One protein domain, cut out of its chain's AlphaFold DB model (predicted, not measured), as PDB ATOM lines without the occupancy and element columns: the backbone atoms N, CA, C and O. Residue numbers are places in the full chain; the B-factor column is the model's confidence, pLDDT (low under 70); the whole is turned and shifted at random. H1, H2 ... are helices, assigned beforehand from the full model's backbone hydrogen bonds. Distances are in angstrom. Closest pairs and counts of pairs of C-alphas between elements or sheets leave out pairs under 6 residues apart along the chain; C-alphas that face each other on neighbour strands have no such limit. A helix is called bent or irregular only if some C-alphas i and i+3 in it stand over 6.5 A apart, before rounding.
ATOM      1  N   SER A   2      35.229   0.698 121.805       92.38
ATOM      2  CA  SER A   2      34.077   1.293 121.110       92.38
ATOM      3  C   SER A   2      32.873   0.345 121.084       92.38
ATOM      4  O   SER A   2      33.036  -0.874 121.138       92.38
ATOM      5  N   ALA A   3      31.663   0.894 120.932       91.94
ATOM      6  CA  ALA A   3      30.443   0.094 120.805       91.94
ATOM      7  C   ALA A   3      30.468  -0.864 119.599       91.94
ATOM      8  O   ALA A   3      29.966  -1.979 119.694       91.94
ATOM      9  N   LYS A   4      31.078  -0.461 118.473       93.12
ATOM     10  CA  LYS A   4      31.203  -1.311 117.273       93.12
ATOM     11  C   LYS A   4      32.061  -2.548 117.545       93.12
ATOM     12  O   LYS A   4      31.633  -3.656 117.250       93.12
ATOM     13  N   GLN A   5      33.218  -2.350 118.178       94.06
ATOM     14  CA  GLN A   5      34.112  -3.443 118.573       94.06
ATOM     15  C   GLN A   5      33.438  -4.390 119.572       94.06
ATOM     16  O   GLN A   5      33.578  -5.602 119.464       94.06
ATOM     17  N   LEU A   6      32.667  -3.852 120.524       93.50
ATOM     18  CA  LEU A   6      31.932  -4.681 121.480       93.50
ATOM     19  C   LEU A   6      30.869  -5.546 120.786       93.50
ATOM     20  O   LEU A   6      30.746  -6.726 121.099       93.50
ATOM     21  N   ILE A   7      30.139  -4.990 119.813       92.75
ATOM     22  CA  ILE A   7      29.165  -5.747 119.008       92.75
ATOM     23  C   ILE A   7      29.848  -6.883 118.241       92.75
ATOM     24  O   ILE A   7      29.297  -7.978 118.157       92.75
ATOM     25  N   GLU A   8      31.023  -6.628 117.672       93.62
ATOM     26  CA  GLU A   8      31.787  -7.624 116.919       93.62
ATOM     27  C   GLU A   8      32.270  -8.771 117.815       93.62
ATOM     28  O   GLU A   8      32.084  -9.941 117.486       93.62
ATOM     29  N   ILE A   9      32.770  -8.454 119.009       93.19
ATOM     30  CA  ILE A   9      33.158  -9.461 120.005       93.19
ATOM     31  C   ILE A   9      31.946 -10.281 120.456       93.19
ATOM     32  O   ILE A   9      32.013 -11.506 120.507       93.19
ATOM     33  N   GLU A  10      30.807  -9.640 120.723       93.12
ATOM     34  CA  GLU A  10      29.570 -10.347 121.080       93.12
ATOM     35  C   GLU A  10      29.017 -11.221 119.952       93.12
ATOM     36  O   GLU A  10      28.273 -12.174 120.217       93.12
ATOM     37  N   ARG A  11      29.321 -10.877 118.697       92.62
ATOM     38  CA  ARG A  11      28.961 -11.679 117.528       92.62
ATOM     39  C   ARG A  11      29.816 -12.943 117.459       92.62
ATOM     40  O   ARG A  11      29.269 -14.000 117.163       92.62
ATOM     41  N   ASN A  12      31.103 -12.839 117.783       94.31
ATOM     42  CA  ASN A  12      32.045 -13.961 117.755       94.31
ATOM     43  C   ASN A  12      31.985 -14.828 119.025       94.31
ATOM     44  O   ASN A  12      32.365 -15.994 119.008       94.31
ATOM     45  N   SER A  13      31.516 -14.278 120.145       91.44
ATOM     46  CA  SER A  13      31.479 -14.962 121.441       91.44
ATOM     47  C   SER A  13      30.209 -14.610 122.216       91.44
ATOM     48  O   SER A  13      30.161 -13.670 123.011       91.44
ATOM     49  N   ALA A  14      29.161 -15.412 122.016       87.19
ATOM     50  CA  ALA A  14      27.847 -15.180 122.620       87.19
ATOM     51  C   ALA A  14      27.845 -15.253 124.160       87.19
ATOM     52  O   ALA A  14      27.027 -14.591 124.795       87.19
ATOM     53  N   GLN A  15      28.779 -15.998 124.760       89.31
ATOM     54  CA  GLN A  15      28.921 -16.137 126.216       89.31
ATOM     55  C   GLN A  15      29.258 -14.805 126.908       89.31
ATOM     56  O   GLN A  15      28.911 -14.593 128.069       89.31
ATOM     57  N   ILE A  16      29.887 -13.872 126.185       89.56
ATOM     58  CA  ILE A  16      30.294 -12.567 126.719       89.56
ATOM     59  C   ILE A  16      29.083 -11.642 126.906       89.56
ATOM     60  O   ILE A  16      29.133 -10.741 127.739       89.56
ATOM     61  N   LYS A  17      27.960 -11.899 126.216       84.62
ATOM     62  CA  LYS A  17      26.757 -11.049 126.276       84.62
ATOM     63  C   LYS A  17      26.216 -10.856 127.693       84.62
ATOM     64  O   LYS A  17      25.734  -9.779 128.006       84.62
ATOM     65  N   ALA A  18      26.318 -11.872 128.550       82.88
ATOM     66  CA  ALA A  18      25.864 -11.773 129.938       82.88
ATOM     67  C   ALA A  18      26.753 -10.851 130.793       82.88
ATOM     68  O   ALA A  18      26.301 -10.304 131.793       82.88
ATOM     69  N   ARG A  19      28.025 -10.677 130.411       87.69
ATOM     70  CA  ARG A  19      29.012  -9.864 131.141       87.69
ATOM     71  C   ARG A  19      29.253  -8.496 130.496       87.69
ATOM     72  O   ARG A  19      29.824  -7.615 131.128       87.69
ATOM     73  N   SER A  20      28.825  -8.295 129.249       91.81
ATOM     74  CA  SER A  20      29.025  -7.043 128.511       91.81
ATOM     75  C   SER A  20      28.048  -5.931 128.901       91.81
ATOM     76  O   SER A  20      28.248  -4.784 128.494       91.81
ATOM     77  N   ASP A  21      27.032  -6.219 129.717       90.88
ATOM     78  CA  ASP A  21      26.034  -5.237 130.157       90.88
ATOM     79  C   ASP A  21      26.652  -4.041 130.894       90.88
ATOM     80  O   ASP A  21      26.240  -2.901 130.669       90.88
ATOM     81  N   GLU A  22      27.683  -4.256 131.714       91.56
ATOM     82  CA  GLU A  22      28.400  -3.156 132.373       91.56
ATOM     83  C   GLU A  22      29.139  -2.265 131.373       91.56
ATOM     84  O   GLU A  22      29.169  -1.039 131.516       91.56
ATOM     85  N   VAL A  23      29.717  -2.870 130.334       94.00
ATOM     86  CA  VAL A  23      30.411  -2.136 129.273       94.00
ATOM     87  C   VAL A  23      29.403  -1.308 128.481       94.00
ATOM     88  O   VAL A  23      29.644  -0.125 128.234       94.00
ATOM     89  N   TRP A  24      28.236  -1.876 128.164       94.75
ATOM     90  CA  TRP A  24      27.133  -1.141 127.544       94.75
ATOM     91  C   TRP A  24      26.628   0.004 128.417       94.75
ATOM     92  O   TRP A  24      26.409   1.099 127.899       94.75
ATOM     93  N   ARG A  25      26.485  -0.203 129.730       93.94
ATOM     94  CA  ARG A  25      26.103   0.860 130.669       93.94
ATOM     95  C   ARG A  25      27.091   2.024 130.614       93.94
ATOM     96  O   ARG A  25      26.671   3.167 130.442       93.94
ATOM     97  N   ARG A  26      28.397   1.740 130.694       94.56
ATOM     98  CA  ARG A  26      29.454   2.767 130.603       94.56
ATOM     99  C   ARG A  26      29.420   3.502 129.262       94.56
ATOM    100  O   ARG A  26      29.598   4.716 129.241       94.56
ATOM    101  N   LEU A  27      29.160   2.796 128.160       95.44
ATOM    102  CA  LEU A  27      29.016   3.405 126.835       95.44
ATOM    103  C   LEU A  27      27.808   4.345 126.756       95.44
ATOM    104  O   LEU A  27      27.940   5.445 126.231       95.44
ATOM    105  N   VAL A  28      26.657   3.957 127.316       95.31
ATOM    106  CA  VAL A  28      25.469   4.827 127.366       95.31
ATOM    107  C   VAL A  28      25.770   6.112 128.137       95.31
ATOM    108  O   VAL A  28      25.506   7.194 127.622       95.31
ATOM    109  N   MET A  29      26.375   6.002 129.321       94.81
ATOM    110  CA  MET A  29      26.722   7.161 130.154       94.81
ATOM    111  C   MET A  29      27.739   8.091 129.486       94.81
ATOM    112  O   MET A  29      27.636   9.307 129.605       94.81
ATOM    113  N   LYS A  30      28.726   7.520 128.789       95.25
ATOM    114  CA  LYS A  30      29.788   8.282 128.129       95.25
ATOM    115  C   LYS A  30      29.298   8.994 126.867       95.25
ATOM    116  O   LYS A  30      29.602  10.166 126.673       95.25
ATOM    117  N   ASP A  31      28.594   8.280 125.991       94.88
ATOM    118  CA  ASP A  31      28.256   8.785 124.655       94.88
ATOM    119  C   ASP A  31      26.951   9.596 124.643       94.88
ATOM    120  O   ASP A  31      26.714  10.375 123.712       94.88
ATOM    121  N   PHE A  32      26.108   9.413 125.665       95.19
ATOM    122  CA  PHE A  32      24.812  10.071 125.813       95.19
ATOM    123  C   PHE A  32      24.590  10.584 127.251       95.19
ATOM    124  O   PHE A  32      23.660  10.126 127.918       95.19
ATOM    125  N   PRO A  33      25.405  11.543 127.730       94.12
ATOM    126  CA  PRO A  33      25.310  12.045 129.104       94.12
ATOM    127  C   PRO A  33      23.963  12.721 129.407       94.12
ATOM    128  O   PRO A  33      23.469  12.629 130.525       94.12
ATOM    129  N   ASP A  34      23.330  13.331 128.401       93.94
ATOM    130  CA  ASP A  34      22.052  14.045 128.549       93.94
ATOM    131  C   ASP A  34      20.827  13.115 128.580       93.94
ATOM    132  O   ASP A  34      19.685  13.575 128.649       93.94
ATOM    133  N   ARG A  35      21.025  11.797 128.448       91.75
ATOM    134  CA  ARG A  35      19.937  10.819 128.358       91.75
ATOM    135  C   ARG A  35      19.823  10.007 129.645       91.75
ATOM    136  O   ARG A  35      20.839   9.665 130.244       91.75
ATOM    137  N   PRO A  36      18.597   9.631 130.052       92.12
ATOM    138  CA  PRO A  36      18.415   8.815 131.241       92.12
ATOM    139  C   PRO A  36      19.075   7.445 131.056       92.12
ATOM    140  O   PRO A  36      18.883   6.776 130.039       92.12
ATOM    141  N   VAL A  37      19.839   7.013 132.058       90.94
ATOM    142  CA  VAL A  37      20.450   5.681 132.065       90.94
ATOM    143  C   VAL A  37      19.363   4.664 132.432       90.94
ATOM    144  O   VAL A  37      18.773   4.771 133.506       90.94
ATOM    145  N   PRO A  38      19.057   3.685 131.566       90.12
ATOM    146  CA  PRO A  38      18.038   2.682 131.858       90.12
ATOM    147  C   PRO A  38      18.496   1.753 132.989       90.12
ATOM    148  O   PRO A  38      19.688   1.535 133.179       90.12
ATOM    149  N   THR A  39      17.560   1.144 133.710       88.31
ATOM    150  CA  THR A  39      17.879   0.179 134.779       88.31
ATOM    151  C   THR A  39      18.315  -1.187 134.236       88.31
ATOM    152  O   THR A  39      19.114  -1.874 134.867       88.31
ATOM    153  N   ALA A  40      17.844  -1.562 133.042       86.50
ATOM    154  CA  ALA A  40      18.172  -2.811 132.354       86.50
ATOM    155  C   ALA A  40      18.216  -2.618 130.827       86.50
ATOM    156  O   ALA A  40      17.753  -1.608 130.297       86.50
ATOM    157  N   ASN A  41      18.725  -3.615 130.094       90.25
ATOM    158  CA  ASN A  41      18.794  -3.618 128.625       90.25
ATOM    159  C   ASN A  41      19.635  -2.470 128.018       90.25
ATOM    160  O   ASN A  41      19.249  -1.870 127.007       90.25
ATOM    161  N   PHE A  42      20.810  -2.192 128.593       93.19
ATOM    162  CA  PHE A  42      21.716  -1.109 128.172       93.19
ATOM    163  C   PHE A  42      22.034  -1.130 126.674       93.19
ATOM    164  O   PHE A  42      22.020  -0.090 126.018       93.19
ATOM    165  N   ARG A  43      22.226  -2.322 126.101       92.31
ATOM    166  CA  ARG A  43      22.453  -2.502 124.662       92.31
ATOM    167  C   ARG A  43      21.311  -1.953 123.805       92.31
ATOM    168  O   ARG A  43      21.553  -1.242 122.831       92.31
ATOM    169  N   LYS A  44      20.057  -2.283 124.140       93.06
ATOM    170  CA  LYS A  44      18.886  -1.816 123.376       93.06
ATOM    171  C   LYS A  44      18.750  -0.298 123.473       93.06
ATOM    172  O   LYS A  44      18.494   0.352 122.460       93.06
ATOM    173  N   ALA A  45      18.962   0.258 124.664       94.81
ATOM    174  CA  ALA A  45      18.940   1.700 124.873       94.81
ATOM    175  C   ALA A  45      20.038   2.411 124.077       94.81
ATOM    176  O   ALA A  45      19.739   3.372 123.372       94.81
ATOM    177  N   TYR A  46      21.267   1.885 124.090       95.56
ATOM    178  CA  TYR A  46      22.366   2.421 123.290       95.56
ATOM    179  C   TYR A  46      22.004   2.465 121.801       95.56
ATOM    180  O   TYR A  46      22.119   3.510 121.165       95.56
ATOM    181  N   VAL A  47      21.507   1.356 121.240       94.56
ATOM    182  CA  VAL A  47      21.110   1.293 119.821       94.56
ATOM    183  C   VAL A  47      19.999   2.297 119.510       94.56
ATOM    184  O   VAL A  47      20.043   2.952 118.470       94.56
ATOM    185  N   LYS A  48      19.016   2.450 120.404       95.62
ATOM    186  CA  LYS A  48      17.944   3.441 120.252       95.62
ATOM    187  C   LYS A  48      18.508   4.865 120.222       95.62
ATOM    188  O   LYS A  48      18.230   5.608 119.285       95.62
ATOM    189  N   TYR A  49      19.332   5.226 121.202       96.31
ATOM    190  CA  TYR A  49      19.921   6.564 121.304       96.31
ATOM    191  C   TYR A  49      20.850   6.879 120.138       96.31
ATOM    192  O   TYR A  49      20.820   7.989 119.608       96.31
ATOM    193  N   PHE A  50      21.611   5.889 119.683       95.50
ATOM    194  CA  PHE A  50      22.459   6.022 118.509       95.50
ATOM    195  C   PHE A  50      21.637   6.290 117.244       95.50
ATOM    196  O   PHE A  50      21.923   7.249 116.531       95.50
ATOM    197  N   LYS A  51      20.564   5.521 117.007       96.81
ATOM    198  CA  LYS A  51      19.649   5.747 115.873       96.81
ATOM    199  C   LYS A  51      19.011   7.133 115.910       96.81
ATOM    200  O   LYS A  51      18.882   7.781 114.876       96.81
ATOM    201  N   GLU A  52      18.609   7.601 117.087       96.50
ATOM    202  CA  GLU A  52      18.041   8.942 117.238       96.50
ATOM    203  C   GLU A  52      19.075  10.040 116.965       96.50
ATOM    204  O   GLU A  52      18.763  11.003 116.264       96.50
ATOM    205  N   LYS A  53      20.307   9.882 117.463       95.88
ATOM    206  CA  LYS A  53      21.425  10.793 117.180       95.88
ATOM    207  C   LYS A  53      21.731  10.847 115.686       95.88
ATOM    208  O   LYS A  53      21.881  11.933 115.134       95.88
ATOM    209  N   GLU A  54      21.778   9.697 115.026       96.94
ATOM    210  CA  GLU A  54      22.023   9.602 113.588       96.94
ATOM    211  C   GLU A  54      20.889  10.235 112.779       96.94
ATOM    212  O   GLU A  54      21.146  11.057 111.902       96.94
ATOM    213  N   LYS A  55      19.628   9.962 113.131       98.00
ATOM    214  CA  LYS A  55      18.465  10.619 112.519       98.00
ATOM    215  C   LYS A  55      18.514  12.137 112.691       98.00
ATOM    216  O   LYS A  55      18.221  12.873 111.753       98.00
ATOM    217  N   HIS A  56      18.886  12.614 113.878       97.12
ATOM    218  CA  HIS A  56      19.032  14.042 114.136       97.12
ATOM    219  C   HIS A  56      20.133  14.662 113.267       97.12
ATOM    220  O   HIS A  56      19.900  15.693 112.639       97.12
ATOM    221  N   LEU A  57      21.289  14.002 113.168       97.50
ATOM    222  CA  LEU A  57      22.402  14.445 112.330       97.50
ATOM    223  C   LEU A  57      22.013  14.498 110.846       97.50
ATOM    224  O   LEU A  57      22.271  15.500 110.181       97.50
ATOM    225  N   GLN A  58      21.344  13.460 110.341       98.25
ATOM    226  CA  GLN A  58      20.847  13.419 108.965       98.25
ATOM    227  C   GLN A  58      19.868  14.566 108.700       98.25
ATOM    228  O   GLN A  58      20.063  15.335 107.761       98.25
ATOM    229  N   ASN A  59      18.880  14.765 109.575       98.25
ATOM    230  CA  ASN A  59      17.920  15.862 109.445       98.25
ATOM    231  C   ASN A  59      18.598  17.241 109.473       98.25
ATOM    232  O   ASN A  59      18.241  18.116 108.687       98.25
ATOM    233  N   ALA A  60      19.576  17.441 110.358       98.12
ATOM    234  CA  ALA A  60      20.349  18.678 110.420       98.12
ATOM    235  C   ALA A  60      21.149  18.909 109.128       98.12
ATOM    236  O   ALA A  60      21.148  20.018 108.598       98.12
ATOM    237  N   SER A  61      21.767  17.858 108.579       98.31
ATOM    238  CA  SER A  61      22.514  17.938 107.319       98.31
ATOM    239  C   SER A  61      21.624  18.287 106.121       98.31
ATOM    240  O   SER A  61      22.010  19.109 105.289       98.31
ATOM    241  N   ILE A  62      20.413  17.722 106.062       98.12
ATOM    242  CA  ILE A  62      19.428  18.005 105.012       98.12
ATOM    243  C   ILE A  62      18.996  19.467 105.101       98.12
ATOM    244  O   ILE A  62      19.121  20.197 104.122       98.12
ATOM    245  N   ARG A  63      18.601  19.924 106.296       98.31
ATOM    246  CA  ARG A  63      18.215  21.323 106.539       98.31
ATOM    247  C   ARG A  63      19.318  22.301 106.155       98.31
ATOM    248  O   ARG A  63      19.037  23.338 105.561       98.31
ATOM    249  N   LEU A  64      20.569  21.977 106.477       98.31
ATOM    250  CA  LEU A  64      21.711  22.812 106.114       98.31
ATOM    251  C   LEU A  64      21.880  22.895 104.592       98.31
ATOM    252  O   LEU A  64      22.042  23.988 104.055       98.31
ATOM    253  N   ARG A  65      21.801  21.758 103.893       98.00
ATOM    254  CA  ARG A  65      21.914  21.702 102.429       98.00
ATOM    255  C   ARG A  65      20.792  22.477 101.743       98.00
ATOM    256  O   ARG A  65      21.060  23.247 100.827       98.00
ATOM    257  N   GLU A  66      19.557  22.301 102.199       98.19
ATOM    258  CA  GLU A  66      18.391  23.033 101.694       98.19
ATOM    259  C   GLU A  66      18.525  24.538 101.940       98.19
ATOM    260  O   GLU A  66      18.291  25.333 101.031       98.19
ATOM    261  N   GLY A  67      18.969  24.933 103.137       98.25
ATOM    262  CA  GLY A  67      19.228  26.331 103.471       98.25
ATOM    263  C   GLY A  67      20.300  26.964 102.583       98.25
ATOM    264  O   GLY A  67      20.115  28.083 102.106       98.25
ATOM    265  N   MET A  68      21.394  26.248 102.310       98.06
ATOM    266  CA  MET A  68      22.448  26.716 101.401       98.06
ATOM    267  C   MET A  68      21.958  26.826  99.959       98.06
ATOM    268  O   MET A  68      22.199  27.848  99.324       98.06
ATOM    269  N   LYS A  69      21.214  25.827  99.470       97.75
ATOM    270  CA  LYS A  69      20.633  25.855  98.124       97.75
ATOM    271  C   LYS A  69      19.687  27.044  97.949       97.75
ATOM    272  O   LYS A  69      19.813  27.792  96.989       97.75
ATOM    273  N   LYS A  70      18.790  27.271  98.913       97.94
ATOM    274  CA  LYS A  70      17.882  28.424  98.894       97.94
ATOM    275  C   LYS A  70      18.650  29.747  98.893       97.94
ATOM    276  O   LYS A  70      18.306  30.662  98.153       97.94
ATOM    277  N   LEU A  71      19.701  29.851  99.707       97.19
ATOM    278  CA  LEU A  71      20.541  31.046  99.753       97.19
ATOM    279  C   LEU A  71      21.258  31.294  98.419       97.19
ATOM    280  O   LEU A  71      21.398  32.441  98.000       97.19
ATOM    281  N   GLU A  72      21.721  30.240  97.757       96.56
ATOM    282  CA  GLU A  72      22.347  30.315  96.440       96.56
ATOM    283  C   GLU A  72      21.348  30.749  95.360       96.56
ATOM    284  O   GLU A  72      21.655  31.643  94.577       96.56
ATOM    285  N   GLU A  73      20.123  30.220  95.377       96.75
ATOM    286  CA  GLU A  73      19.028  30.649  94.495       96.75
ATOM    287  C   GLU A  73      18.642  32.123  94.729       96.75
ATOM    288  O   GLU A  73      18.459  32.895  93.781       96.75
ATOM    289  N   GLU A  74      18.566  32.564  95.988       95.81
ATOM    290  CA  GLU A  74      18.320  33.969  96.331       95.81
ATOM    291  C   GLU A  74      19.467  34.880  95.876       95.81
ATOM    292  O   GLU A  74      19.229  35.980  95.374       95.81
ATOM    293  N   LYS A  75      20.717  34.424  95.998       95.94
ATOM    294  CA  LYS A  75      21.876  35.151  95.466       95.94
ATOM    295  C   LYS A  75      21.829  35.220  93.948       95.94
ATOM    296  O   LYS A  75      21.997  36.308  93.407       95.94
ATOM    297  N   ALA A  76      21.557  34.112  93.263       92.81
ATOM    298  CA  ALA A  76      21.487  34.058  91.807       92.81
ATOM    299  C   ALA A  76      20.372  34.967  91.265       92.81
ATOM    300  O   ALA A  76      20.614  35.764  90.364       92.81
ATOM    301  N   SER A  77      19.182  34.933  91.871       93.38
ATOM    302  CA  SER A  77      18.057  35.795  91.473       93.38
ATOM    303  C   SER A  77      18.301  37.287  91.723       93.38
ATOM    304  O   SER A  77      17.783  38.122  90.984       93.38
ATOM    305  N   ARG A  78      19.100  37.639  92.738       89.94
ATOM    306  CA  ARG A  78      19.489  39.028  93.043       89.94
ATOM    307  C   ARG A  78      20.824  39.439  92.431       89.94
ATOM    308  O   ARG A  78      21.276  40.560  92.671       89.94
ATOM    309  N   THR A  79      21.479  38.558  91.680       89.56
ATOM    310  CA  THR A  79      22.757  38.880  91.052       89.56
ATOM    311  C   THR A  79      22.511  39.941  89.987       89.56
ATOM    312  O   THR A  79      21.803  39.709  89.010       89.56
ATOM    313  N   ILE A  80      23.082  41.128  90.196       83.75
ATOM    314  CA  ILE A  80      23.039  42.218  89.223       83.75
ATOM    315  C   ILE A  80      23.942  41.804  88.062       83.75
ATOM    316  O   ILE A  80      25.167  41.836  88.174       83.75
ATOM    317  N   THR A  81      23.337  41.370  86.962       81.00
ATOM    318  CA  THR A  81      24.062  41.042  85.739       81.00
ATOM    319  C   THR A  81      24.459  42.324  85.016       81.00
ATOM    320  O   THR A  81      23.687  43.283  84.924       81.00
TER     321      THR A  81
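Overview. This is residues 2 to 81 of the 198 residues of an uncharacterized protein of Trichomonascus ciferrii (UniProt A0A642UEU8). A small head of short helices has one long helix, H4, running out of it as a straight arm: residues 54 to 81 stick out, and this arm makes most of the length. In the head, H1 and H3 run opposite ways at a shallow tilt, close but not clearly touching, H2 sits at the turn between them, and the link after H3 folds back to H4, whose residues 42 to 46 pack on H3. The printed part has 80 residues with four named helices, H1 to H4 in chain order, and no named strand; the class is all helix. The whole is extended, with a radius of gyration of the C-alphas of 20.5 A and spans of 70 by 28 by 15 A.

Arrangement. Start at H1, residues 3 to 12, and go on to H2, residues 14 to 18: they only just touch, only at the corner by their link, with 3 pairs of C-alphas within 8 A, the closest being those of Glu 10 and Lys 17 at 6.0 A. Next comes H3, residues 21 to 31, which meets H2 only through their link. Look back from H3 to H1: they are close but not clearly touching, the closest C-alphas being those of Ala 3 and Leu 27 at 7.0 A, with a shallow tilt of 22 degrees, opposite ways. H4, residues 42 to 77, touches H3 with residues 42 to 46 alone; the closest C-alphas are those of Arg 25 and Phe 42, 5.4 A apart. H3 and H4 run the same way at a shallow tilt of 25 degrees. H1 and H2 are each apart from H4. In H1, H3 and H4 every O i to N i+4 pair is within hydrogen-bond range; in H2 it is 0 of 1, beside 1 of 2 O i to N i+3 pairs.

Along the chain. Find C-alpha 3 at (30.443, 0.094, 120.805); from there H1 runs 14.5 A to Asn 12. H2 runs 8.3 A from Ala 14 to Ala 18; it is neither bent nor irregular, but only just: C-alphas 15 and 18 are 6.5 A apart. H3 runs 15.2 A from Asp 21 to Asp 31. Then find C-alpha 42 at (21.716, -1.109, 128.172), where H4 begins, and follow it 52.2 A to C-alpha 77 at (18.057, 35.795, 91.473).

Size, cuts and confidence. The two C-alphas farthest apart are those of Gln 15 and Thr 81, at 70.2 A. Residues 54 to 81, of which 54 to 77 belong to H4, stand free; without them the body has 52 residues and spans 31 by 20 by 15 A. The links from H1 to H2 and from H2 to H3 are tight, the link of 10 residues from H3 to H4 is short, and no link is long. The printed part has no cut. The mean pLDDT of the printed part is 93.7, and no printed residue is under 70.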